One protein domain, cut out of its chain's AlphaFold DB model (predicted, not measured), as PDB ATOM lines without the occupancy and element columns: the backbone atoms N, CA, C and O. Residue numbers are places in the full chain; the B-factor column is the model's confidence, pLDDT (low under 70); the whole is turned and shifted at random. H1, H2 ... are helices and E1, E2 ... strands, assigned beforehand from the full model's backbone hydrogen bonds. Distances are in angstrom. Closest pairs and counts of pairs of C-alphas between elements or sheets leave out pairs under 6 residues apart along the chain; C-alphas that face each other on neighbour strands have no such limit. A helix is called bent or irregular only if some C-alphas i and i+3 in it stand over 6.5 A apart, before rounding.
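Overview. This is residues 671 to 729 and 745 to 851 of the 1016 residues of an uncharacterized protein of Vitrella brassicaformis (strain CCMP3155) (UniProt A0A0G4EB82). Two long helices, H1 and H7, run the same way but are staggered, overlapping only along part of their lengths, with a small two-stranded ribbon, E2 and E3, beside H1. H8 folds back from the far end of H7 as an open V, H6 packs on E3, and H3, H4, H5, E1 and a long unnamed stretch lie toward the other end. The printed part has 166 residues, mostly helix, in the order H1 H2 H3 H4 H5 E1 E2 H6 E3 H7 H8, and the sheet, E2 - E3, is antiparallel. It is compact, with a radius of gyration of the C-alphas of 17.1 A and spans of 54 by 37 by 24 A.

Arrangement. E2, residues 765 to 769, and E3, residues 800 to 804, are antiparallel neighbours at 156 degrees, with N 766 and O 803 2.8 A apart and N 801 and O 768 2.9 A apart, within hydrogen-bond range. Residues 702 to 703 pair antiparallel with residues 768 to 769 of E2. The closest C-alphas of H1, residues 671 to 693, and E2 are those of Ala 684 and Ile 766, 7.4 A apart. Those of H6, residues 777 to 789, and E3 are Gly 777 and Ser 800, 4.8 A. H1, with residues 683 to 691 alone, touches H7, residues 811 to 834, at a shallow tilt of 19 degrees, the same way; Leu 687 and Ile 814 have the closest C-alphas, 6.2 A. H2, residues 695 to 700, touches H7 about perpendicular, only just, at 70.1 degrees, with C-alphas 697 and 822 closest at 5.5 A. H4, residues 726 to 729, touches H1, with C-alphas 692 and 726 closest at 6.2 A. H8, residues 837 to 851, is close to H7 but not clearly touching, at a steep tilt of 45 degrees, opposite ways; C-alphas 832 and 840 are closest, 6.7 A. E1, residues 759 to 761, pairs with no named strand; its closest C-alphas to H3, residues 706 to 709, are 761 and 706, 6.0 A, and to H5, residues 746 to 753, 760 and 753, 6.4 A. Every O i to N i+4 pair is within hydrogen-bond range in H5, H7 and H8, but 18 of 19 in H1, 1 of 2 in H2 and 6 of 9 in H6; H3 and H4 are too short for one.

Along the chain. H1 begins at C-alpha 671, (168.279, 103.147, 117.069), and is 35.3 A long; it is irregular, with C-alphas 671 and 674 8.0 A apart. H7 is 35.1 A, H8 21.0 A, H6 15.2 A, E3 13.2 A and E2 12.5 A long. H8 ends at C-alpha 851, (144.705, 134.616, 140.054).

Size, cuts and confidence. The C-alphas farthest apart, those of Leu 671 and Asp 837, are 60.0 A apart. Residues 730 to 744 are cut out, with 11.3 A between C-alphas 729 and 745. The link from H3 to H4 is long. Residues 716 to 729 and 745 to 749 have pLDDT under 70.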
ATOM      1  N   LEU A 671     168.909 104.471 117.042       92.12
ATOM      2  CA  LEU A 671     168.279 103.147 117.069       92.12
ATOM      3  C   LEU A 671     166.874 103.188 117.679       92.12
ATOM      4  O   LEU A 671     165.935 102.639 117.109       92.12
ATOM      5  N   GLU A 672     166.735 103.859 118.818       91.94
ATOM      6  CA  GLU A 672     165.562 103.833 119.697       91.94
ATOM      7  C   GLU A 672     164.817 105.172 119.724       91.94
ATOM      8  O   GLU A 672     163.766 105.283 120.356       91.94
ATOM      9  N   GLY A 673     165.325 106.208 119.048       93.69
ATOM     10  CA  GLY A 673     164.823 107.568 119.213       93.69
ATOM     11  C   GLY A 673     163.329 107.716 118.939       93.69
ATOM     12  O   GLY A 673     162.621 108.352 119.715       93.69
ATOM     13  N   ASN A 674     162.820 107.072 117.886       91.69
ATOM     14  CA  ASN A 674     161.391 107.106 117.580       91.69
ATOM     15  C   ASN A 674     160.535 106.476 118.691       91.69
ATOM     16  O   ASN A 674     159.512 107.044 119.071       91.69
ATOM     17  N   LEU A 675     160.969 105.335 119.236       90.31
ATOM     18  CA  LEU A 675     160.274 104.634 120.315       90.31
ATOM     19  C   LEU A 675     160.276 105.456 121.606       90.31
ATOM     20  O   LEU A 675     159.227 105.664 122.214       90.31
ATOM     21  N   LEU A 676     161.448 105.946 122.007       93.44
ATOM     22  CA  LEU A 676     161.632 106.664 123.264       93.44
ATOM     23  C   LEU A 676     160.827 107.965 123.306       93.44
ATOM     24  O   LEU A 676     160.223 108.289 124.329       93.44
ATOM     25  N   VAL A 677     160.770 108.696 122.190       93.56
ATOM     26  CA  VAL A 677     160.003 109.947 122.116       93.56
ATOM     27  C   VAL A 677     158.500 109.685 122.117       93.56
ATOM     28  O   VAL A 677     157.769 110.386 122.815       93.56
ATOM     29  N   LYS A 678     158.026 108.639 121.429       89.19
ATOM     30  CA  LYS A 678     156.626 108.195 121.540       89.19
ATOM     31  C   LYS A 678     156.264 107.825 122.977       89.19
ATOM     32  O   LYS A 678     155.256 108.306 123.484       89.19
ATOM     33  N   GLY A 679     157.114 107.057 123.661       89.00
ATOM     34  CA  GLY A 679     156.917 106.702 125.070       89.00
ATOM     35  C   GLY A 679     156.871 107.925 125.994       89.00
ATOM     36  O   GLY A 679     156.017 108.012 126.876       89.00
ATOM     37  N   GLN A 680     157.726 108.922 125.754       92.06
ATOM     38  CA  GLN A 680     157.704 110.194 126.483       92.06
ATOM     39  C   GLN A 680     156.382 110.961 126.287       92.06
ATOM     40  O   GLN A 680     155.859 111.538 127.250       92.06
ATOM     41  N   ILE A 681     155.850 110.987 125.060       88.88
ATOM     42  CA  ILE A 681     154.566 111.626 124.730       88.88
ATOM     43  C   ILE A 681     153.408 110.854 125.369       88.88
ATOM     44  O   ILE A 681     152.555 111.473 126.000       88.88
ATOM     45  N   GLU A 682     153.403 109.523 125.270       86.44
ATOM     46  CA  GLU A 682     152.411 108.646 125.906       86.44
ATOM     47  C   GLU A 682     152.337 108.931 127.411       86.44
ATOM     48  O   GLU A 682     151.276 109.285 127.920       86.44
ATOM     49  N   ALA A 683     153.476 108.907 128.113       88.81
ATOM     50  CA  ALA A 683     153.535 109.188 129.547       88.81
ATOM     51  C   ALA A 683     152.953 110.569 129.901       88.81
ATOM     52  O   ALA A 683     152.252 110.722 130.906       88.81
ATOM     53  N   ALA A 684     153.215 111.578 129.065       89.31
ATOM     54  CA  ALA A 684     152.690 112.922 129.264       89.31
ATOM     55  C   ALA A 684     151.172 112.994 129.076       89.31
ATOM     56  O   ALA A 684     150.471 113.619 129.876       89.31
ATOM     57  N   LEU A 685     150.656 112.365 128.020       85.25
ATOM     58  CA  LEU A 685     149.228 112.349 127.721       85.25
ATOM     59  C   LEU A 685     148.448 111.538 128.764       85.25
ATOM     60  O   LEU A 685     147.383 111.982 129.194       85.25
ATOM     61  N   THR A 686     149.012 110.434 129.248       83.75
ATOM     62  CA  THR A 686     148.462 109.627 130.346       83.75
ATOM     63  C   THR A 686     148.366 110.435 131.638       83.75
ATOM     64  O   THR A 686     147.292 110.505 132.241       83.75
ATOM     65  N   LEU A 687     149.431 111.147 132.029       87.69
ATOM     66  CA  LEU A 687     149.391 112.045 133.191       87.69
ATOM     67  C   LEU A 687     148.301 113.114 133.042       87.69
ATOM     68  O   LEU A 687     147.516 113.335 133.965       87.69
ATOM     69  N   ARG A 688     148.230 113.758 131.870       87.38
ATOM     70  CA  ARG A 688     147.229 114.792 131.572       87.38
ATOM     71  C   ARG A 688     145.804 114.262 131.679       87.38
ATOM     72  O   ARG A 688     144.963 114.915 132.298       87.38
ATOM     73  N   ARG A 689     145.540 113.090 131.099       83.38
ATOM     74  CA  ARG A 689     144.224 112.444 131.115       83.38
ATOM     75  C   ARG A 689     143.795 112.127 132.547       83.38
ATOM     76  O   ARG A 689     142.732 112.584 132.962       83.38
ATOM     77  N   HIS A 690     144.620 111.420 133.317       84.50
ATOM     78  CA  HIS A 690     144.247 111.012 134.675       84.50
ATOM     79  C   HIS A 690     144.102 112.193 135.637       84.50
ATOM     80  O   HIS A 690     143.160 112.218 136.430       84.50
ATOM     81  N   ALA A 691     144.978 113.199 135.547       86.31
ATOM     82  CA  ALA A 691     144.865 114.397 136.377       86.31
ATOM     83  C   ALA A 691     143.550 115.154 136.115       86.31
ATOM     84  O   ALA A 691     142.924 115.631 137.058       86.31
ATOM     85  N   ALA A 692     143.103 115.227 134.855       82.94
ATOM     86  CA  ALA A 692     141.840 115.871 134.490       82.94
ATOM     87  C   ALA A 692     140.593 115.050 134.876       82.94
ATOM     88  O   ALA A 692     139.535 115.623 135.136       82.94
ATOM     89  N   GLN A 693     140.701 113.718 134.895       81.00
ATOM     90  CA  GLN A 693     139.602 112.812 135.248       81.00
ATOM     91  C   GLN A 693     139.382 112.695 136.759       81.00
ATOM     92  O   GLN A 693     138.248 112.498 137.201       81.00
ATOM     93  N   ASN A 694     140.440 112.806 137.564       87.12
ATOM     94  CA  ASN A 694     140.308 112.751 139.013       87.12
ATOM     95  C   ASN A 694     139.659 114.049 139.523       87.12
ATOM     96  O   ASN A 694     140.292 115.102 139.574       87.12
ATOM     97  N   ALA A 695     138.390 113.958 139.932       90.44
ATOM     98  CA  ALA A 695     137.597 115.103 140.382       90.44
ATOM     99  C   ALA A 695     138.226 115.861 141.560       90.44
ATOM    100  O   ALA A 695     138.028 117.069 141.691       90.44
ATOM    101  N   LEU A 696     138.982 115.168 142.415       91.50
ATOM    102  CA  LEU A 696     139.635 115.785 143.556       91.50
ATOM    103  C   LEU A 696     140.893 116.553 143.139       91.50
ATOM    104  O   LEU A 696     141.087 117.678 143.596       91.50
ATOM    105  N   ILE A 697     141.704 115.987 142.239       92.88
ATOM    106  CA  ILE A 697     142.837 116.706 141.639       92.88
ATOM    107  C   ILE A 697     142.311 117.933 140.892       92.88
ATOM    108  O   ILE A 697     142.715 119.046 141.216       92.88
ATOM    109  N   ALA A 698     141.349 117.747 139.983       89.75
ATOM    110  CA  ALA A 698     140.767 118.799 139.146       89.75
ATOM    111  C   ALA A 698     140.135 119.958 139.944       89.75
ATOM    112  O   ALA A 698     140.027 121.077 139.443       89.75
ATOM    113  N   LYS A 699     139.735 119.721 141.202       91.00
ATOM    114  CA  LYS A 699     139.211 120.763 142.096       91.00
ATOM    115  C   LYS A 699     140.260 121.832 142.433       91.00
ATOM    116  O   LYS A 699     139.913 123.007 142.520       91.00
ATOM    117  N   TYR A 700     141.519 121.438 142.626       93.50
ATOM    118  CA  TYR A 700     142.585 122.327 143.123       93.50
ATOM    119  C   TYR A 700     143.729 122.532 142.138       93.50
ATOM    120  O   TYR A 700     144.399 123.565 142.172       93.50
ATOM    121  N   PHE A 701     143.945 121.559 141.263       94.44
ATOM    122  CA  PHE A 701     145.026 121.539 140.302       94.44
ATOM    123  C   PHE A 701     144.470 121.318 138.905       94.44
ATOM    124  O   PHE A 701     143.608 120.471 138.686       94.44
ATOM    125  N   ARG A 702     145.003 122.055 137.936       89.56
ATOM    126  CA  ARG A 702     144.621 121.912 136.530       89.56
ATOM    127  C   ARG A 702     145.867 121.961 135.675       89.56
ATOM    128  O   ARG A 702     146.733 122.790 135.907       89.56
ATOM    129  N   ILE A 703     145.980 121.100 134.677       90.19
ATOM    130  CA  ILE A 703     147.082 121.218 133.721       90.19
ATOM    131  C   ILE A 703     146.680 122.235 132.651       90.19
ATOM    132  O   ILE A 703     145.594 122.129 132.078       90.19
ATOM    133  N   LEU A 704     147.547 123.214 132.394       89.06
ATOM    134  CA  LEU A 704     147.313 124.232 131.377       89.06
ATOM    135  C   LEU A 704     147.304 123.627 129.970       89.06
ATOM    136  O   LEU A 704     147.992 122.647 129.650       89.06
ATOM    137  N   THR A 705     146.470 124.232 129.138       84.94
ATOM    138  CA  THR A 705     146.087 123.760 127.811       84.94
ATOM    139  C   THR A 705     146.575 124.727 126.737       84.94
ATOM    140  O   THR A 705     146.999 125.845 127.030       84.94
ATOM    141  N   VAL A 706     146.442 124.339 125.466       82.88
ATOM    142  CA  VAL A 706     146.736 125.221 124.322       82.88
ATOM    143  C   VAL A 706     145.984 126.553 124.417       82.88
ATOM    144  O   VAL A 706     146.540 127.586 124.071       82.88
ATOM    145  N   ARG A 707     144.744 126.559 124.918       81.25
ATOM    146  CA  ARG A 707     143.939 127.784 125.040       81.25
ATOM    147  C   ARG A 707     144.439 128.727 126.119       81.25
ATOM    148  O   ARG A 707     144.327 129.934 125.956       81.25
ATOM    149  N   ASP A 708     144.961 128.163 127.203       87.12
ATOM    150  CA  ASP A 708     145.540 128.947 128.288       87.12
ATOM    151  C   ASP A 708     146.858 129.595 127.840       87.12
ATOM    152  O   ASP A 708     147.179 130.696 128.264       87.12
ATOM    153  N   MET A 709     147.624 128.906 126.987       89.00
ATOM    154  CA  MET A 709     149.015 129.263 126.691       89.00
ATOM    155  C   MET A 709     149.240 129.883 125.306       89.00
ATOM    156  O   MET A 709     150.312 130.435 125.060       89.00
ATOM    157  N   ILE A 710     148.277 129.786 124.384       90.00
ATOM    158  CA  ILE A 710     148.401 130.283 123.007       90.00
ATOM    159  C   ILE A 710     147.137 131.083 122.624       90.00
ATOM    160  O   ILE A 710     146.064 130.495 122.412       90.00
ATOM    161  N   PRO A 711     147.242 132.422 122.494       90.06
ATOM    162  CA  PRO A 711     146.140 133.285 122.069       90.06
ATOM    163  C   PRO A 711     145.537 132.865 120.722       90.06
ATOM    164  O   PRO A 711     146.234 132.354 119.847       90.06
ATOM    165  N   SER A 712     144.234 133.094 120.530       85.25
ATOM    166  CA  SER A 712     143.492 132.652 119.332       85.25
ATOM    167  C   SER A 712     144.062 133.181 118.017       85.25
ATOM    168  O   SER A 712     144.080 132.445 117.034       85.25
ATOM    169  N   GLN A 713     144.574 134.411 118.008       85.88
ATOM    170  CA  GLN A 713     145.166 135.044 116.826       85.88
ATOM    171  C   GLN A 713     146.377 134.283 116.254       85.88
ATOM    172  O   GLN A 713     146.605 134.321 115.050       85.88
ATOM    173  N   HIS A 714     147.103 133.529 117.085       87.31
ATOM    174  CA  HIS A 714     148.272 132.751 116.656       87.31
ATOM    175  C   HIS A 714     147.930 131.310 116.246       87.31
ATOM    176  O   HIS A 714     148.814 130.514 115.916       87.31
ATOM    177  N   ARG A 715     146.642 130.954 116.262       77.50
ATOM    178  CA  ARG A 715     146.154 129.599 116.011       77.50
ATOM    179  C   ARG A 715     145.193 129.547 114.808       77.50
ATOM    180  O   ARG A 715     144.015 129.211 114.959       77.50
ATOM    181  N   LEU A 716     145.700 129.894 113.622       65.94
ATOM    182  CA  LEU A 716     144.958 130.083 112.357       65.94
ATOM    183  C   LEU A 716     143.986 128.945 111.985       65.94
ATOM    184  O   LEU A 716     142.890 129.189 111.489       65.94
ATOM    185  N   THR A 717     144.382 127.701 112.229       54.66
ATOM    186  CA  THR A 717     143.665 126.465 111.864       54.66
ATOM    187  C   THR A 717     142.857 125.912 113.041       54.66
ATOM    188  O   THR A 717     142.077 124.969 112.899       54.66
ATOM    189  N   SER A 718     143.008 126.496 114.229       48.53
ATOM    190  CA  SER A 718     142.397 126.019 115.472       48.53
ATOM    191  C   SER A 718     140.960 126.509 115.705       48.53
ATOM    192  O   SER A 718     140.522 126.666 116.844       48.53
ATOM    193  N   THR A 719     140.157 126.640 114.648       39.56
ATOM    194  CA  THR A 719     138.693 126.535 114.811       39.56
ATOM    195  C   THR A 719     138.285 125.155 115.354       39.56
ATOM    196  O   THR A 719     137.163 124.974 115.819       39.56
ATOM    197  N   VAL A 720     139.212 124.182 115.380       42.94
ATOM    198  CA  VAL A 720     139.125 122.950 116.178       42.94
ATOM    199  C   VAL A 720     139.318 123.274 117.664       42.94
ATOM    200  O   VAL A 720     140.347 123.006 118.279       42.94
ATOM    201  N   ASP A 721     138.277 123.845 118.247       43.97
ATOM    202  CA  ASP A 721     138.219 124.389 119.599       43.97
ATOM    203  C   ASP A 721     138.366 123.350 120.737       43.97
ATOM    204  O   ASP A 721     138.298 123.703 121.911       43.97
ATOM    205  N   HIS A 722     138.569 122.064 120.444       43.44
ATOM    206  CA  HIS A 722     138.223 120.970 121.361       43.44
ATOM    207  C   HIS A 722     139.394 120.262 122.074       43.44
ATOM    208  O   HIS A 722     139.149 119.548 123.043       43.44
ATOM    209  N   PHE A 723     140.657 120.422 121.664       41.38
ATOM    210  CA  PHE A 723     141.749 119.611 122.235       41.38
ATOM    211  C   PHE A 723     142.365 120.242 123.494       41.38
ATOM    212  O   PHE A 723     142.588 121.450 123.547       41.38
ATOM    213  N   TYR A 724     142.626 119.405 124.503       48.22
ATOM    214  CA  TYR A 724     143.040 119.749 125.876       48.22
ATOM    215  C   TYR A 724     141.988 120.399 126.785       48.22
ATOM    216  O   TYR A 724     142.287 120.620 127.953       48.22
ATOM    217  N   GLN A 725     140.755 120.655 126.337       48.06
ATOM    218  CA  GLN A 725     139.732 121.150 127.260       48.06
ATOM    219  C   GLN A 725     139.406 120.116 128.344       48.06
ATOM    220  O   GLN A 725     139.115 118.954 128.049       48.06
ATOM    221  N   GLU A 726     139.338 120.580 129.590       41.66
ATOM    222  CA  GLU A 726     138.819 119.815 130.728       41.66
ATOM    223  C   GLU A 726     137.442 119.214 130.410       41.66
ATOM    224  O   GLU A 726     137.196 118.059 130.714       41.66
ATOM    225  N   GLU A 727     136.572 119.953 129.713       38.03
ATOM    226  CA  GLU A 727     135.252 119.505 129.242       38.03
ATOM    227  C   GLU A 727     135.305 118.328 128.259       38.03
ATOM    228  O   GLU A 727     134.412 117.492 128.281       38.03
ATOM    229  N   VAL A 728     136.326 118.232 127.403       43.06
ATOM    230  CA  VAL A 728     136.464 117.176 126.381       43.06
ATOM    231  C   VAL A 728     137.098 115.919 126.980       43.06
ATOM    232  O   VAL A 728     136.654 114.807 126.688       43.06
ATOM    233  N   LEU A 729     138.041 116.096 127.911       41.03
ATOM    234  CA  LEU A 729     138.572 115.025 128.762       41.03
ATOM    235  C   LEU A 729     137.510 114.498 129.750       41.03
ATOM    236  O   LEU A 729     137.448 113.294 129.990       41.03
ATOM    237  N   ASP A 745     142.127 111.629 120.253       57.09
ATOM    238  CA  ASP A 745     142.691 111.118 119.009       57.09
ATOM    239  C   ASP A 745     144.075 111.738 118.733       57.09
ATOM    240  O   ASP A 745     144.195 112.965 118.632       57.09
ATOM    241  N   VAL A 746     145.115 110.909 118.570       62.28
ATOM    242  CA  VAL A 746     146.479 111.349 118.201       62.28
ATOM    243  C   VAL A 746     146.471 112.150 116.894       62.28
ATOM    244  O   VAL A 746     147.279 113.062 116.714       62.28
ATOM    245  N   ARG A 747     145.493 111.923 116.011       62.75
ATOM    246  CA  ARG A 747     145.326 112.696 114.772       62.75
ATOM    247  C   ARG A 747     144.952 114.158 115.027       62.75
ATOM    248  O   ARG A 747     145.135 114.997 114.153       62.75
ATOM    249  N   VAL A 748     144.409 114.507 116.197       61.22
ATOM    250  CA  VAL A 748     144.173 115.916 116.561       61.22
ATOM    251  C   VAL A 748     145.498 116.606 116.884       61.22
ATOM    252  O   VAL A 748     145.730 117.711 116.396       61.22
ATOM    253  N   LEU A 749     146.377 115.939 117.646       68.19
ATOM    254  CA  LEU A 749     147.750 116.398 117.881       68.19
ATOM    255  C   LEU A 749     148.463 116.579 116.535       68.19
ATOM    256  O   LEU A 749     148.995 117.647 116.264       68.19
ATOM    257  N   GLU A 750     148.386 115.585 115.653       72.06
ATOM    258  CA  GLU A 750     148.938 115.671 114.300       72.06
ATOM    259  C   GLU A 750     148.414 116.890 113.533       72.06
ATOM    260  O   GLU A 750     149.215 117.676 113.030       72.06
ATOM    261  N   ARG A 751     147.090 117.084 113.453       72.81
ATOM    262  CA  ARG A 751     146.506 118.205 112.701       72.81
ATOM    263  C   ARG A 751     147.011 119.556 113.189       72.81
ATOM    264  O   ARG A 751     147.287 120.405 112.354       72.81
ATOM    265  N   LEU A 752     147.147 119.747 114.502       74.81
ATOM    266  CA  LEU A 752     147.682 120.987 115.075       74.81
ATOM    267  C   LEU A 752     149.171 121.160 114.758       74.81
ATOM    268  O   LEU A 752     149.614 122.235 114.383       74.81
ATOM    269  N   TRP A 753     149.955 120.097 114.886       83.56
ATOM    270  CA  TRP A 753     151.399 120.165 114.681       83.56
ATOM    271  C   TRP A 753     151.805 120.306 113.214       83.56
ATOM    272  O   TRP A 753     152.815 120.947 112.917       83.56
ATOM    273  N   LEU A 754     151.011 119.737 112.306       81.31
ATOM    274  CA  LEU A 754     151.193 119.816 110.859       81.31
ATOM    275  C   LEU A 754     150.485 121.015 110.212       81.31
ATOM    276  O   LEU A 754     150.632 121.198 109.002       81.31
ATOM    277  N   SER A 755     149.704 121.793 110.967       80.56
ATOM    278  CA  SER A 755     149.047 122.992 110.450       80.56
ATOM    279  C   SER A 755     150.032 124.148 110.262       80.56
ATOM    280  O   SER A 755     151.183 124.100 110.707       80.56
ATOM    281  N   ASP A 756     149.548 125.219 109.633       82.12
ATOM    282  CA  ASP A 756     150.288 126.475 109.497       82.12
ATOM    283  C   ASP A 756     150.148 127.389 110.735       82.12
ATOM    284  O   ASP A 756     150.534 128.561 110.694       82.12
ATOM    285  N   ASP A 757     149.619 126.852 111.847       87.25
ATOM    286  CA  ASP A 757     149.555 127.554 113.129       87.25
ATOM    287  C   ASP A 757     150.958 127.958 113.558       87.25
ATOM    288  O   ASP A 757     151.928 127.193 113.453       87.25
ATOM    289  N   GLU A 758     151.045 129.182 114.049       90.56
ATOM    290  CA  GLU A 758     152.302 129.829 114.373       90.56
ATOM    291  C   GLU A 758     152.965 129.174 115.582       90.56
ATOM    292  O   GLU A 758     154.167 128.907 115.559       90.56
ATOM    293  N   PHE A 759     152.159 128.813 116.583       92.81
ATOM    294  CA  PHE A 759     152.608 128.115 117.779       92.81
ATOM    295  C   PHE A 759     151.790 126.858 118.049       92.81
ATOM    296  O   PHE A 759     150.581 126.814 117.820       92.81
ATOM    297  N   VAL A 760     152.454 125.854 118.615       91.19
ATOM    298  CA  VAL A 760     151.834 124.648 119.178       91.19
ATOM    299  C   VAL A 760     152.395 124.378 120.572       91.19
ATOM    300  O   VAL A 760     153.441 124.910 120.935       91.19
ATOM    301  N   LEU A 761     151.693 123.572 121.371       90.88
ATOM    302  CA  LEU A 761     152.118 123.220 122.729       90.88
ATOM    303  C   LEU A 761     152.679 121.795 122.764       90.88
ATOM    304  O   LEU A 761     152.001 120.847 122.358       90.88
ATOM    305  N   ASP A 762     153.890 121.644 123.292       92.69
ATOM    306  CA  ASP A 762     154.515 120.359 123.582       92.69
ATOM    307  C   ASP A 762     153.799 119.657 124.750       92.69
ATOM    308  O   ASP A 762     153.847 120.136 125.887       92.69
ATOM    309  N   PRO A 763     153.147 118.499 124.518       89.00
ATOM    310  CA  PRO A 763     152.436 117.786 125.572       89.00
ATOM    311  C   PRO A 763     153.352 117.366 126.725       89.00
ATOM    312  O   PRO A 763     152.868 117.272 127.856       89.00
ATOM    313  N   THR A 764     154.646 117.164 126.474       91.81
ATOM    314  CA  THR A 764     155.641 116.710 127.459       91.81
ATOM    315  C   THR A 764     156.056 117.803 128.448       91.81
ATOM    316  O   THR A 764     156.693 117.511 129.465       91.81
ATOM    317  N   ARG A 765     155.655 119.058 128.198       93.06
ATOM    318  CA  ARG A 765     155.827 120.209 129.096       93.06
ATOM    319  C   ARG A 765     154.519 120.482 129.830       93.06
ATOM    320  O   ARG A 765     153.569 121.038 129.288       93.06
ATOM    321  N   ILE A 766     154.431 119.989 131.059       93.12
ATOM    322  CA  ILE A 766     153.180 119.844 131.803       93.12
ATOM    323  C   ILE A 766     153.116 120.916 132.881       93.12
ATOM    324  O   ILE A 766     153.558 120.717 134.013       93.12
ATOM    325  N   THR A 767     152.573 122.073 132.512       94.00
ATOM    326  CA  THR A 767     152.370 123.188 133.439       94.00
ATOM    327  C   THR A 767     151.142 122.920 134.300       94.00
ATOM    328  O   THR A 767     150.007 123.053 133.842       94.00
ATOM    329  N   LEU A 768     151.362 122.512 135.549       94.81
ATOM    330  CA  LEU A 768     150.315 122.330 136.544       94.81
ATOM    331  C   LEU A 768     150.008 123.667 137.210       94.81
ATOM    332  O   LEU A 768     150.813 124.198 137.968       94.81
ATOM    333  N   TYR A 769     148.823 124.190 136.954       93.75
ATOM    334  CA  TYR A 769     148.263 125.336 137.642       93.75
ATOM    335  C   TYR A 769     147.832 124.960 139.062       93.75
ATOM    336  O   TYR A 769     147.061 124.016 139.258       93.75
ATOM    337  N   THR A 770     148.316 125.721 140.041       93.94
ATOM    338  CA  THR A 770     148.048 125.552 141.475       93.94
ATOM    339  C   THR A 770     147.161 126.657 142.041       93.94
ATOM    340  O   THR A 770     146.806 126.589 143.212       93.94
ATOM    341  N   GLY A 771     146.769 127.666 141.252       89.94
ATOM    342  CA  GLY A 771     146.077 128.857 141.767       89.94
ATOM    343  C   GLY A 771     144.820 128.557 142.595       89.94
ATOM    344  O   GLY A 771     144.626 129.164 143.646       89.94
ATOM    345  N   ASN A 772     144.027 127.554 142.203       90.25
ATOM    346  CA  ASN A 772     142.805 127.152 142.922       90.25
ATOM    347  C   ASN A 772     143.077 126.492 144.284       90.25
ATOM    348  O   ASN A 772     142.168 126.369 145.101       90.25
ATOM    349  N   SER A 773     144.310 126.051 144.540       92.31
ATOM    350  CA  SER A 773     144.709 125.457 145.820       92.31
ATOM    351  C   SER A 773     144.955 126.489 146.921       92.31
ATOM    352  O   SER A 773     145.125 126.107 148.077       92.31
ATOM    353  N   GLY A 774     145.041 127.784 146.588       89.75
ATOM    354  CA  GLY A 774     145.472 128.817 147.534       89.75
ATOM    355  C   GLY A 774     146.949 128.702 147.952       89.75
ATOM    356  O   GLY A 774     147.360 129.374 148.900       89.75
ATOM    357  N   ILE A 775     147.733 127.858 147.264       91.50
ATOM    358  CA  ILE A 775     149.170 127.641 147.463       91.50
ATOM    359  C   ILE A 775     149.922 128.117 146.212       91.50
ATOM    360  O   ILE A 775     149.640 127.674 145.092       91.50
ATOM    361  N   ASP A 776     150.893 129.006 146.410       89.31
ATOM    362  CA  ASP A 776     151.754 129.503 145.339       89.31
ATOM    363  C   ASP A 776     152.697 128.408 144.814       89.31
ATOM    364  O   ASP A 776     152.988 127.417 145.493       89.31
ATOM    365  N   GLY A 777     153.171 128.576 143.580       90.12
ATOM    366  CA  GLY A 777     153.981 127.564 142.902       90.12
ATOM    367  C   GLY A 777     155.293 127.243 143.626       90.12
ATOM    368  O   GLY A 777     155.700 126.079 143.646       90.12
ATOM    369  N   ASP A 778     155.937 128.228 144.264       88.56
ATOM    370  CA  ASP A 778     157.188 128.014 145.002       88.56
ATOM    371  C   ASP A 778     156.947 127.208 146.282       88.56
ATOM    372  O   ASP A 778     157.606 126.188 146.506       88.56
ATOM    373  N   THR A 779     155.934 127.579 147.066       91.69
ATOM    374  CA  THR A 779     155.514 126.818 148.248       91.69
ATOM    375  C   THR A 779     155.109 125.393 147.877       91.69
ATOM    376  O   THR A 779     155.478 124.451 148.587       91.69
ATOM    377  N   PHE A 780     154.384 125.200 146.770       94.56
ATOM    378  CA  PHE A 780     154.006 123.866 146.305       94.56
ATOM    379  C   PHE A 780     155.235 123.035 145.909       94.56
ATOM    380  O   PHE A 780     155.378 121.896 146.355       94.56
ATOM    381  N   LYS A 781     156.186 123.605 145.162       93.38
ATOM    382  CA  LYS A 781     157.458 122.937 144.837       93.38
ATOM    383  C   LYS A 781     158.241 122.545 146.086       93.38
ATOM    384  O   LYS A 781     158.608 121.382 146.225       93.38
ATOM    385  N   VAL A 782     158.533 123.496 146.968       92.69
ATOM    386  CA  VAL A 782     159.485 123.272 148.064       92.69
ATOM    387  C   VAL A 782     158.866 122.379 149.135       92.69
ATOM    388  O   VAL A 782     159.394 121.308 149.426       92.69
ATOM    389  N   LYS A 783     157.708 122.774 149.679       95.12
ATOM    390  CA  LYS A 783     157.130 122.106 150.854       95.12
ATOM    391  C   LYS A 783     156.379 120.826 150.509       95.12
ATOM    392  O   LYS A 783     156.427 119.862 151.268       95.12
ATOM    393  N   TRP A 784     155.657 120.810 149.387       95.81
ATOM    394  CA  TRP A 784     154.848 119.647 149.015       95.81
ATOM    395  C   TRP A 784     155.647 118.667 148.172       95.81
ATOM    396  O   TRP A 784     155.780 117.506 148.547       95.81
ATOM    397  N   LEU A 785     156.201 119.111 147.047       96.25
ATOM    398  CA  LEU A 785     156.876 118.198 146.131       96.25
ATOM    399  C   LEU A 785     158.224 117.736 146.693       96.25
ATOM    400  O   LEU A 785     158.390 116.540 146.913       96.25
ATOM    401  N   MET A 786     159.157 118.642 146.988       94.94
ATOM    402  CA  MET A 786     160.533 118.276 147.351       94.94
ATOM    403  C   MET A 786     160.657 117.711 148.770       94.94
ATOM    404  O   MET A 786     161.166 116.606 148.938       94.94
ATOM    405  N   GLU A 787     160.205 118.444 149.790       96.12
ATOM    406  CA  GLU A 787     160.393 118.048 151.194       96.12
ATOM    407  C   GLU A 787     159.503 116.867 151.596       96.12
ATOM    408  O   GLU A 787     159.964 115.927 152.242       96.12
ATOM    409  N   LYS A 788     158.222 116.904 151.213       97.00
ATOM    410  CA  LYS A 788     157.231 115.920 151.664       97.00
ATOM    411  C   LYS A 788     157.140 114.690 150.764       97.00
ATOM    412  O   LYS A 788     156.963 113.587 151.279       97.00
ATOM    413  N   TYR A 789     157.241 114.860 149.446       96.50
ATOM    414  CA  TYR A 789     157.107 113.759 148.483       96.50
ATOM    415  C   TYR A 789     158.418 113.376 147.779       96.50
ATOM    416  O   TYR A 789     158.431 112.412 147.023       96.50
ATOM    417  N   GLY A 790     159.529 114.087 147.991       95.81
ATOM    418  CA  GLY A 790     160.791 113.793 147.299       95.81
ATOM    419  C   GLY A 790     160.744 113.995 145.776       95.81
ATOM    420  O   GLY A 790     161.573 113.435 145.059       95.81
ATOM    421  N   ILE A 791     159.788 114.774 145.264       94.94
ATOM    422  CA  ILE A 791     159.610 115.076 143.839       94.94
ATOM    423  C   ILE A 791     160.350 116.371 143.503       94.94
ATOM    424  O   ILE A 791     160.040 117.441 144.023       94.94
ATOM    425  N   GLN A 792     161.318 116.277 142.594       90.94
ATOM    426  CA  GLN A 792     162.097 117.422 142.129       90.94
ATOM    427  C   GLN A 792     161.492 118.009 140.854       90.94
ATOM    428  O   GLN A 792     161.147 117.283 139.923       90.94
ATOM    429  N   VAL A 793     161.396 119.335 140.804       89.44
ATOM    430  CA  VAL A 793     160.895 120.092 139.651       89.44
ATOM    431  C   VAL A 793     161.776 121.311 139.407       89.44
ATOM    432  O   VAL A 793     162.323 121.892 140.342       89.44
ATOM    433  N   ASN A 794     161.912 121.698 138.138       77.19
ATOM    434  CA  ASN A 794     162.878 122.720 137.728       77.19
ATOM    435  C   ASN A 794     162.324 124.147 137.783       77.19
ATOM    436  O   ASN A 794     163.064 125.072 138.103       77.19
ATOM    437  N   LYS A 795     161.047 124.341 137.427       85.25
ATOM    438  CA  LYS A 795     160.448 125.672 137.260       85.25
ATOM    439  C   LYS A 795     159.112 125.780 137.972       85.25
ATOM    440  O   LYS A 795     158.286 124.870 137.932       85.25
ATOM    441  N   THR A 796     158.914 126.948 138.562       88.56
ATOM    442  CA  THR A 796     157.668 127.402 139.170       88.56
ATOM    443  C   THR A 796     157.371 128.808 138.680       88.56
ATOM    444  O   THR A 796     158.296 129.596 138.488       88.56
ATOM    445  N   SER A 797     156.097 129.127 138.491       86.75
ATOM    446  CA  SER A 797     155.626 130.512 138.464       86.75
ATOM    447  C   SER A 797     154.903 130.824 139.775       86.75
ATOM    448  O   SER A 797     154.891 130.013 140.703       86.75
ATOM    449  N   ARG A 798     154.283 132.000 139.860       85.44
ATOM    450  CA  ARG A 798     153.468 132.402 141.009       85.44
ATOM    451  C   ARG A 798     152.356 131.394 141.326       85.44
ATOM    452  O   ARG A 798     152.110 131.105 142.488       85.44
ATOM    453  N   ASN A 799     151.702 130.844 140.307       90.06
ATOM    454  CA  ASN A 799     150.524 129.985 140.454       90.06
ATOM    455  C   ASN A 799     150.621 128.692 139.633       90.06
ATOM    456  O   ASN A 799     149.599 128.099 139.278       90.06
ATOM    457  N   SER A 800     151.837 128.259 139.301       92.00
ATOM    458  CA  SER A 800     152.041 127.009 138.578       92.00
ATOM    459  C   SER A 800     153.392 126.359 138.856       92.00
ATOM    460  O   SER A 800     154.349 127.005 139.293       92.00
ATOM    461  N   VAL A 801     153.471 125.066 138.552       94.19
ATOM    462  CA  VAL A 801     154.684 124.249 138.587       94.19
ATOM    463  C   VAL A 801     154.809 123.497 137.268       94.19
ATOM    464  O   VAL A 801     153.832 122.923 136.792       94.19
ATOM    465  N   LEU A 802     156.004 123.473 136.674       93.62
ATOM    466  CA  LEU A 802     156.243 122.729 135.441       93.62
ATOM    467  C   LEU A 802     156.813 121.338 135.731       93.62
ATOM    468  O   LEU A 802     157.931 121.204 136.235       93.62
ATOM    469  N   PHE A 803     156.083 120.310 135.306       94.50
ATOM    470  CA  PHE A 803     156.599 118.953 135.160       94.50
ATOM    471  C   PHE A 803     157.068 118.709 133.729       94.50
ATOM    472  O   PHE A 803     156.552 119.281 132.769       94.50
ATOM    473  N   GLN A 804     158.057 117.838 133.583       92.75
ATOM    474  CA  GLN A 804     158.624 117.483 132.291       92.75
ATOM    475  C   GLN A 804     158.736 115.965 132.215       92.75
ATOM    476  O   GLN A 804     159.434 115.371 133.036       92.75
ATOM    477  N   THR A 805     158.071 115.342 131.240       93.06
ATOM    478  CA  THR A 805     158.407 113.961 130.880       93.06
ATOM    479  C   THR A 805     159.643 113.973 129.984       93.06
ATOM    480  O   THR A 805     159.905 114.933 129.258       93.06
ATOM    481  N   ASN A 806     160.442 112.918 130.070       92.81
ATOM    482  CA  ASN A 806     161.636 112.687 129.264       92.81
ATOM    483  C   ASN A 806     161.683 111.217 128.816       92.81
ATOM    484  O   ASN A 806     160.889 110.400 129.283       92.81
ATOM    485  N   ILE A 807     162.644 110.877 127.958       92.50
ATOM    486  CA  ILE A 807     162.839 109.516 127.429       92.50
ATOM    487  C   ILE A 807     163.106 108.434 128.495       92.50
ATOM    488  O   ILE A 807     163.048 107.251 128.188       92.50
ATOM    489  N   GLY A 808     163.402 108.820 129.742       89.81
ATOM    490  CA  GLY A 808     163.578 107.914 130.881       89.81
ATOM    491  C   GLY A 808     162.406 107.907 131.870       89.81
ATOM    492  O   GLY A 808     162.509 107.292 132.930       89.81
ATOM    493  N   THR A 809     161.308 108.610 131.578       91.38
ATOM    494  CA  THR A 809     160.139 108.679 132.466       91.38
ATOM    495  C   THR A 809     159.392 107.351 132.466       91.38
ATOM    496  O   THR A 809     159.044 106.829 131.414       91.38
ATOM    497  N   THR A 810     159.123 106.812 133.655       88.00
ATOM    498  CA  THR A 810     158.457 105.513 133.827       88.00
ATOM    499  C   THR A 810     156.993 105.676 134.229       88.00
ATOM    500  O   THR A 810     156.626 106.652 134.891       88.00
ATOM    501  N   SER A 811     156.160 104.679 133.923       83.25
ATOM    502  CA  SER A 811     154.757 104.643 134.367       83.25
ATOM    503  C   SER A 811     154.631 104.729 135.893       83.25
ATOM    504  O   SER A 811     153.747 105.412 136.406       83.25
ATOM    505  N   SER A 812     155.565 104.128 136.640       88.25
ATOM    506  CA  SER A 812     155.608 104.225 138.105       88.25
ATOM    507  C   SER A 812     155.813 105.660 138.596       88.25
ATOM    508  O   SER A 812     155.186 106.055 139.576       88.25
ATOM    509  N   ALA A 813     156.645 106.456 137.917       91.88
ATOM    510  CA  ALA A 813     156.840 107.863 138.265       91.88
ATOM    511  C   ALA A 813     155.568 108.689 138.013       91.88
ATOM    512  O   ALA A 813     155.203 109.519 138.847       91.88
ATOM    513  N   ILE A 814     154.857 108.419 136.911       92.38
ATOM    514  CA  ILE A 814     153.568 109.059 136.604       92.38
ATOM    515  C   ILE A 814     152.519 108.726 137.672       92.38
ATOM    516  O   ILE A 814     151.880 109.632 138.209       92.38
ATOM    517  N   MET A 815     152.378 107.446 138.029       91.44
ATOM    518  CA  MET A 815     151.450 107.007 139.077       91.44
ATOM    519  C   MET A 815     151.787 107.617 140.438       91.44
ATOM    520  O   MET A 815     150.891 108.059 141.157       91.44
ATOM    521  N   TYR A 816     153.075 107.691 140.783       96.25
ATOM    522  CA  TYR A 816     153.514 108.315 142.027       96.25
ATOM    523  C   TYR A 816     153.143 109.801 142.080       96.25
ATOM    524  O   TYR A 816     152.569 110.252 143.072       96.25
ATOM    525  N   LEU A 817     153.384 110.549 140.998       96.25
ATOM    526  CA  LEU A 817     153.003 111.959 140.919       96.25
ATOM    527  C   LEU A 817     151.487 112.148 141.061       96.25
ATOM    528  O   LEU A 817     151.058 112.974 141.863       96.25
ATOM    529  N   LEU A 818     150.674 111.368 140.341       95.00
ATOM    530  CA  LEU A 818     149.211 111.412 140.461       95.00
ATOM    531  C   LEU A 818     148.752 111.148 141.899       95.00
ATOM    532  O   LEU A 818     147.942 111.905 142.432       95.00
ATOM    533  N   GLN A 819     149.323 110.134 142.554       96.44
ATOM    534  CA  GLN A 819     149.022 109.822 143.950       96.44
ATOM    535  C   GLN A 819     149.397 110.979 144.890       96.44
ATOM    536  O   GLN A 819     148.665 111.277 145.835       96.44
ATOM    537  N   CYS A 820     150.533 111.638 144.660       96.81
ATOM    538  CA  CYS A 820     150.953 112.804 145.438       96.81
ATOM    539  C   CYS A 820     150.012 113.998 145.242       96.81
ATOM    540  O   CYS A 820     149.651 114.640 146.227       96.81
ATOM    541  N   LEU A 821     149.569 114.269 144.010       96.50
ATOM    542  CA  LEU A 821     148.592 115.326 143.724       96.50
ATOM    543  C   LEU A 821     147.240 115.044 144.386       96.50
ATOM    544  O   LEU A 821     146.644 115.944 144.974       96.50
ATOM    545  N   GLU A 822     146.776 113.797 144.350       96.44
ATOM    546  CA  GLU A 822     145.543 113.381 145.020       96.44
ATOM    547  C   GLU A 822     145.645 113.523 146.543       96.44
ATOM    548  O   GLU A 822     144.764 114.112 147.171       96.44
ATOM    549  N   LYS A 823     146.746 113.059 147.148       96.81
ATOM    550  CA  LYS A 823     147.021 113.252 148.583       96.81
ATOM    551  C   LYS A 823     147.066 114.733 148.954       96.81
ATOM    552  O   LYS A 823     146.530 115.107 149.995       96.81
ATOM    553  N   ALA A 824     147.673 115.569 148.112       96.38
ATOM    554  CA  ALA A 824     147.719 117.004 148.343       96.38
ATOM    555  C   ALA A 824     146.320 117.626 148.315       96.38
ATOM    556  O   ALA A 824     145.942 118.358 149.228       96.38
ATOM    557  N   ALA A 825     145.520 117.265 147.316       95.88
ATOM    558  CA  ALA A 825     144.143 117.714 147.191       95.88
ATOM    559  C   ALA A 825     143.256 117.248 148.366       95.88
ATOM    560  O   ALA A 825     142.465 118.040 148.877       95.88
ATOM    561  N   LEU A 826     143.422 116.009 148.852       95.94
ATOM    562  CA  LEU A 826     142.735 115.492 150.048       95.94
ATOM    563  C   LEU A 826     143.046 116.321 151.296       95.94
ATOM    564  O   LEU A 826     142.153 116.614 152.090       95.94
ATOM    565  N   GLU A 827     144.309 116.692 151.485       95.38
ATOM    566  CA  GLU A 827     144.749 117.457 152.651       95.38
ATOM    567  C   GLU A 827     144.245 118.901 152.622       95.38
ATOM    568  O   GLU A 827     143.805 119.422 153.652       95.38
ATOM    569  N   ILE A 828     144.234 119.528 151.443       93.50
ATOM    570  CA  ILE A 828     143.634 120.853 151.245       93.50
ATOM    571  C   ILE A 828     142.131 120.796 151.552       93.50
ATOM    572  O   ILE A 828     141.624 121.621 152.314       93.50
ATOM    573  N   ASP A 829     141.421 119.794 151.026       92.56
ATOM    574  CA  ASP A 829     139.983 119.616 151.259       92.56
ATOM    575  C   ASP A 829     139.670 119.363 152.741       92.56
ATOM    576  O   ASP A 829     138.743 119.953 153.300       92.56
ATOM    577  N   GLY A 830     140.475 118.530 153.404       92.81
ATOM    578  CA  GLY A 830     140.390 118.289 154.842       92.81
ATOM    579  C   GLY A 830     140.588 119.571 155.648       92.81
ATOM    580  O   GLY A 830     139.754 119.903 156.488       92.81
ATOM    581  N   THR A 831     141.639 120.336 155.345       90.81
ATOM    582  CA  THR A 831     141.940 121.603 156.029       90.81
ATOM    583  C   THR A 831     140.781 122.593 155.896       90.81
ATOM    584  O   THR A 831     140.336 123.164 156.893       90.81
ATOM    585  N   LEU A 832     140.222 122.752 154.695       89.62
ATOM    586  CA  LEU A 832     139.108 123.672 154.440       89.62
ATOM    587  C   LEU A 832     137.805 123.254 155.133       89.62
ATOM    588  O   LEU A 832     137.058 124.117 155.605       89.62
ATOM    589  N   LYS A 833     137.536 121.946 155.245       90.88
ATOM    590  CA  LYS A 833     136.356 121.425 155.958       90.88
ATOM    591  C   LYS A 833     136.348 121.823 157.432       90.88
ATOM    592  O   LYS A 833     135.294 122.209 157.931       90.88
ATOM    593  N   PHE A 834     137.503 121.779 158.095       90.94
ATOM    594  CA  PHE A 834     137.642 122.123 159.517       90.94
ATOM    595  C   PHE A 834     138.011 123.594 159.775       90.94
ATOM    596  O   PHE A 834     138.068 124.003 160.931       90.94
ATOM    597  N   SER A 835     138.234 124.388 158.722       91.56
ATOM    598  CA  SER A 835     138.532 125.821 158.826       91.56
ATOM    599  C   SER A 835     137.304 126.634 159.243       91.56
ATOM    600  O   SER A 835     136.198 126.403 158.742       91.56
ATOM    601  N   SER A 836     137.520 127.628 160.102       93.38
ATOM    602  CA  SER A 836     136.553 128.681 160.431       93.38
ATOM    603  C   SER A 836     136.237 129.573 159.222       93.38
ATOM    604  O   SER A 836     137.001 129.626 158.255       93.38
ATOM    605  N   ASP A 837     135.144 130.339 159.280       90.62
ATOM    606  CA  ASP A 837     134.755 131.246 158.187       90.62
ATOM    607  C   ASP A 837     135.862 132.260 157.852       90.62
ATOM    608  O   ASP A 837     136.164 132.498 156.684       90.62
ATOM    609  N   ARG A 838     136.564 132.775 158.870       89.56
ATOM    610  CA  ARG A 838     137.676 133.718 158.684       89.56
ATOM    611  C   ARG A 838     138.888 133.082 157.998       89.56
ATOM    612  O   ARG A 838     139.560 133.738 157.207       89.56
ATOM    613  N   GLU A 839     139.183 131.818 158.288       89.38
ATOM    614  CA  GLU A 839     140.252 131.075 157.607       89.38
ATOM    615  C   GLU A 839     139.885 130.778 156.149       89.38
ATOM    616  O   GLU A 839     140.739 130.899 155.270       89.38
ATOM    617  N   ARG A 840     138.609 130.486 155.866       88.88
ATOM    618  CA  ARG A 840     138.107 130.327 154.491       88.88
ATOM    619  C   ARG A 840     138.186 131.633 153.700       88.88
ATOM    620  O   ARG A 840     138.634 131.616 152.559       88.88
ATOM    621  N   GLU A 841     137.846 132.768 154.307       91.50
ATOM    622  CA  GLU A 841     138.027 134.090 153.690       91.50
ATOM    623  C   GLU A 841     139.500 134.415 153.403       91.50
ATOM    624  O   GLU A 841     139.814 135.055 152.399       91.50
ATOM    625  N   LEU A 842     140.419 134.021 154.290       89.62
ATOM    626  CA  LEU A 842     141.859 134.184 154.063       89.62
ATOM    627  C   LEU A 842     142.346 133.293 152.917       89.62
ATOM    628  O   LEU A 842     143.142 133.745 152.095       89.62
ATOM    629  N   HIS A 843     141.864 132.053 152.841       89.44
ATOM    630  CA  HIS A 843     142.165 131.151 151.734       89.44
ATOM    631  C   HIS A 843     141.662 131.708 150.398       89.44
ATOM    632  O   HIS A 843     142.431 131.771 149.443       89.44
ATOM    633  N   GLN A 844     140.418 132.197 150.350       90.81
ATOM    634  CA  GLN A 844     139.862 132.819 149.148       90.81
ATOM    635  C   GLN A 844     140.667 134.054 148.724       90.81
ATOM    636  O   GLN A 844     140.997 134.192 147.553       90.81
ATOM    637  N   ARG A 845     141.081 134.903 149.674       89.38
ATOM    638  CA  ARG A 845     141.955 136.048 149.376       89.38
ATOM    639  C   ARG A 845     143.278 135.636 148.730       89.38
ATOM    640  O   ARG A 845     143.688 136.270 147.768       89.38
ATOM    641  N   ARG A 846     143.917 134.560 149.208       88.00
ATOM    642  CA  ARG A 846     145.148 134.034 148.584       88.00
ATOM    643  C   ARG A 846     144.911 133.583 147.146       88.00
ATOM    644  O   ARG A 846     145.758 133.833 146.295       88.00
ATOM    645  N   ILE A 847     143.774 132.940 146.872       89.38
ATOM    646  CA  ILE A 847     143.383 132.581 145.504       89.38
ATOM    647  C   ILE A 847     143.241 133.856 144.665       89.38
ATOM    648  O   ILE A 847     143.877 133.965 143.620       89.38
ATOM    649  N   ASP A 848     142.477 134.846 145.124       87.25
ATOM    650  CA  ASP A 848     142.231 136.081 144.370       87.25
ATOM    651  C   ASP A 848     143.533 136.846 144.069       87.25
ATOM    652  O   ASP A 848     143.738 137.317 142.946       87.25
ATOM    653  N   ASP A 849     144.450 136.924 145.037       83.00
ATOM    654  CA  ASP A 849     145.741 137.598 144.876       83.00
ATOM    655  C   ASP A 849     146.630 136.888 143.835       83.00
ATOM    656  O   ASP A 849     147.291 137.540 143.023       83.00
ATOM    657  N   MET A 850     146.603 135.553 143.786       81.56
ATOM    658  CA  MET A 850     147.373 134.749 142.825       81.56
ATOM    659  C   MET A 850     146.738 134.621 141.439       81.56
ATOM    660  O   MET A 850     147.420 134.192 140.508       81.56
ATOM    661  N   THR A 851     145.451 134.925 141.286       81.31
ATOM    662  CA  THR A 851     144.705 134.616 140.054       81.31
ATOM    663  C   THR A 851     144.144 135.861 139.381       81.31
ATOM    664  O   THR A 851     144.337 136.029 138.185       81.31
TER     665      THR A 851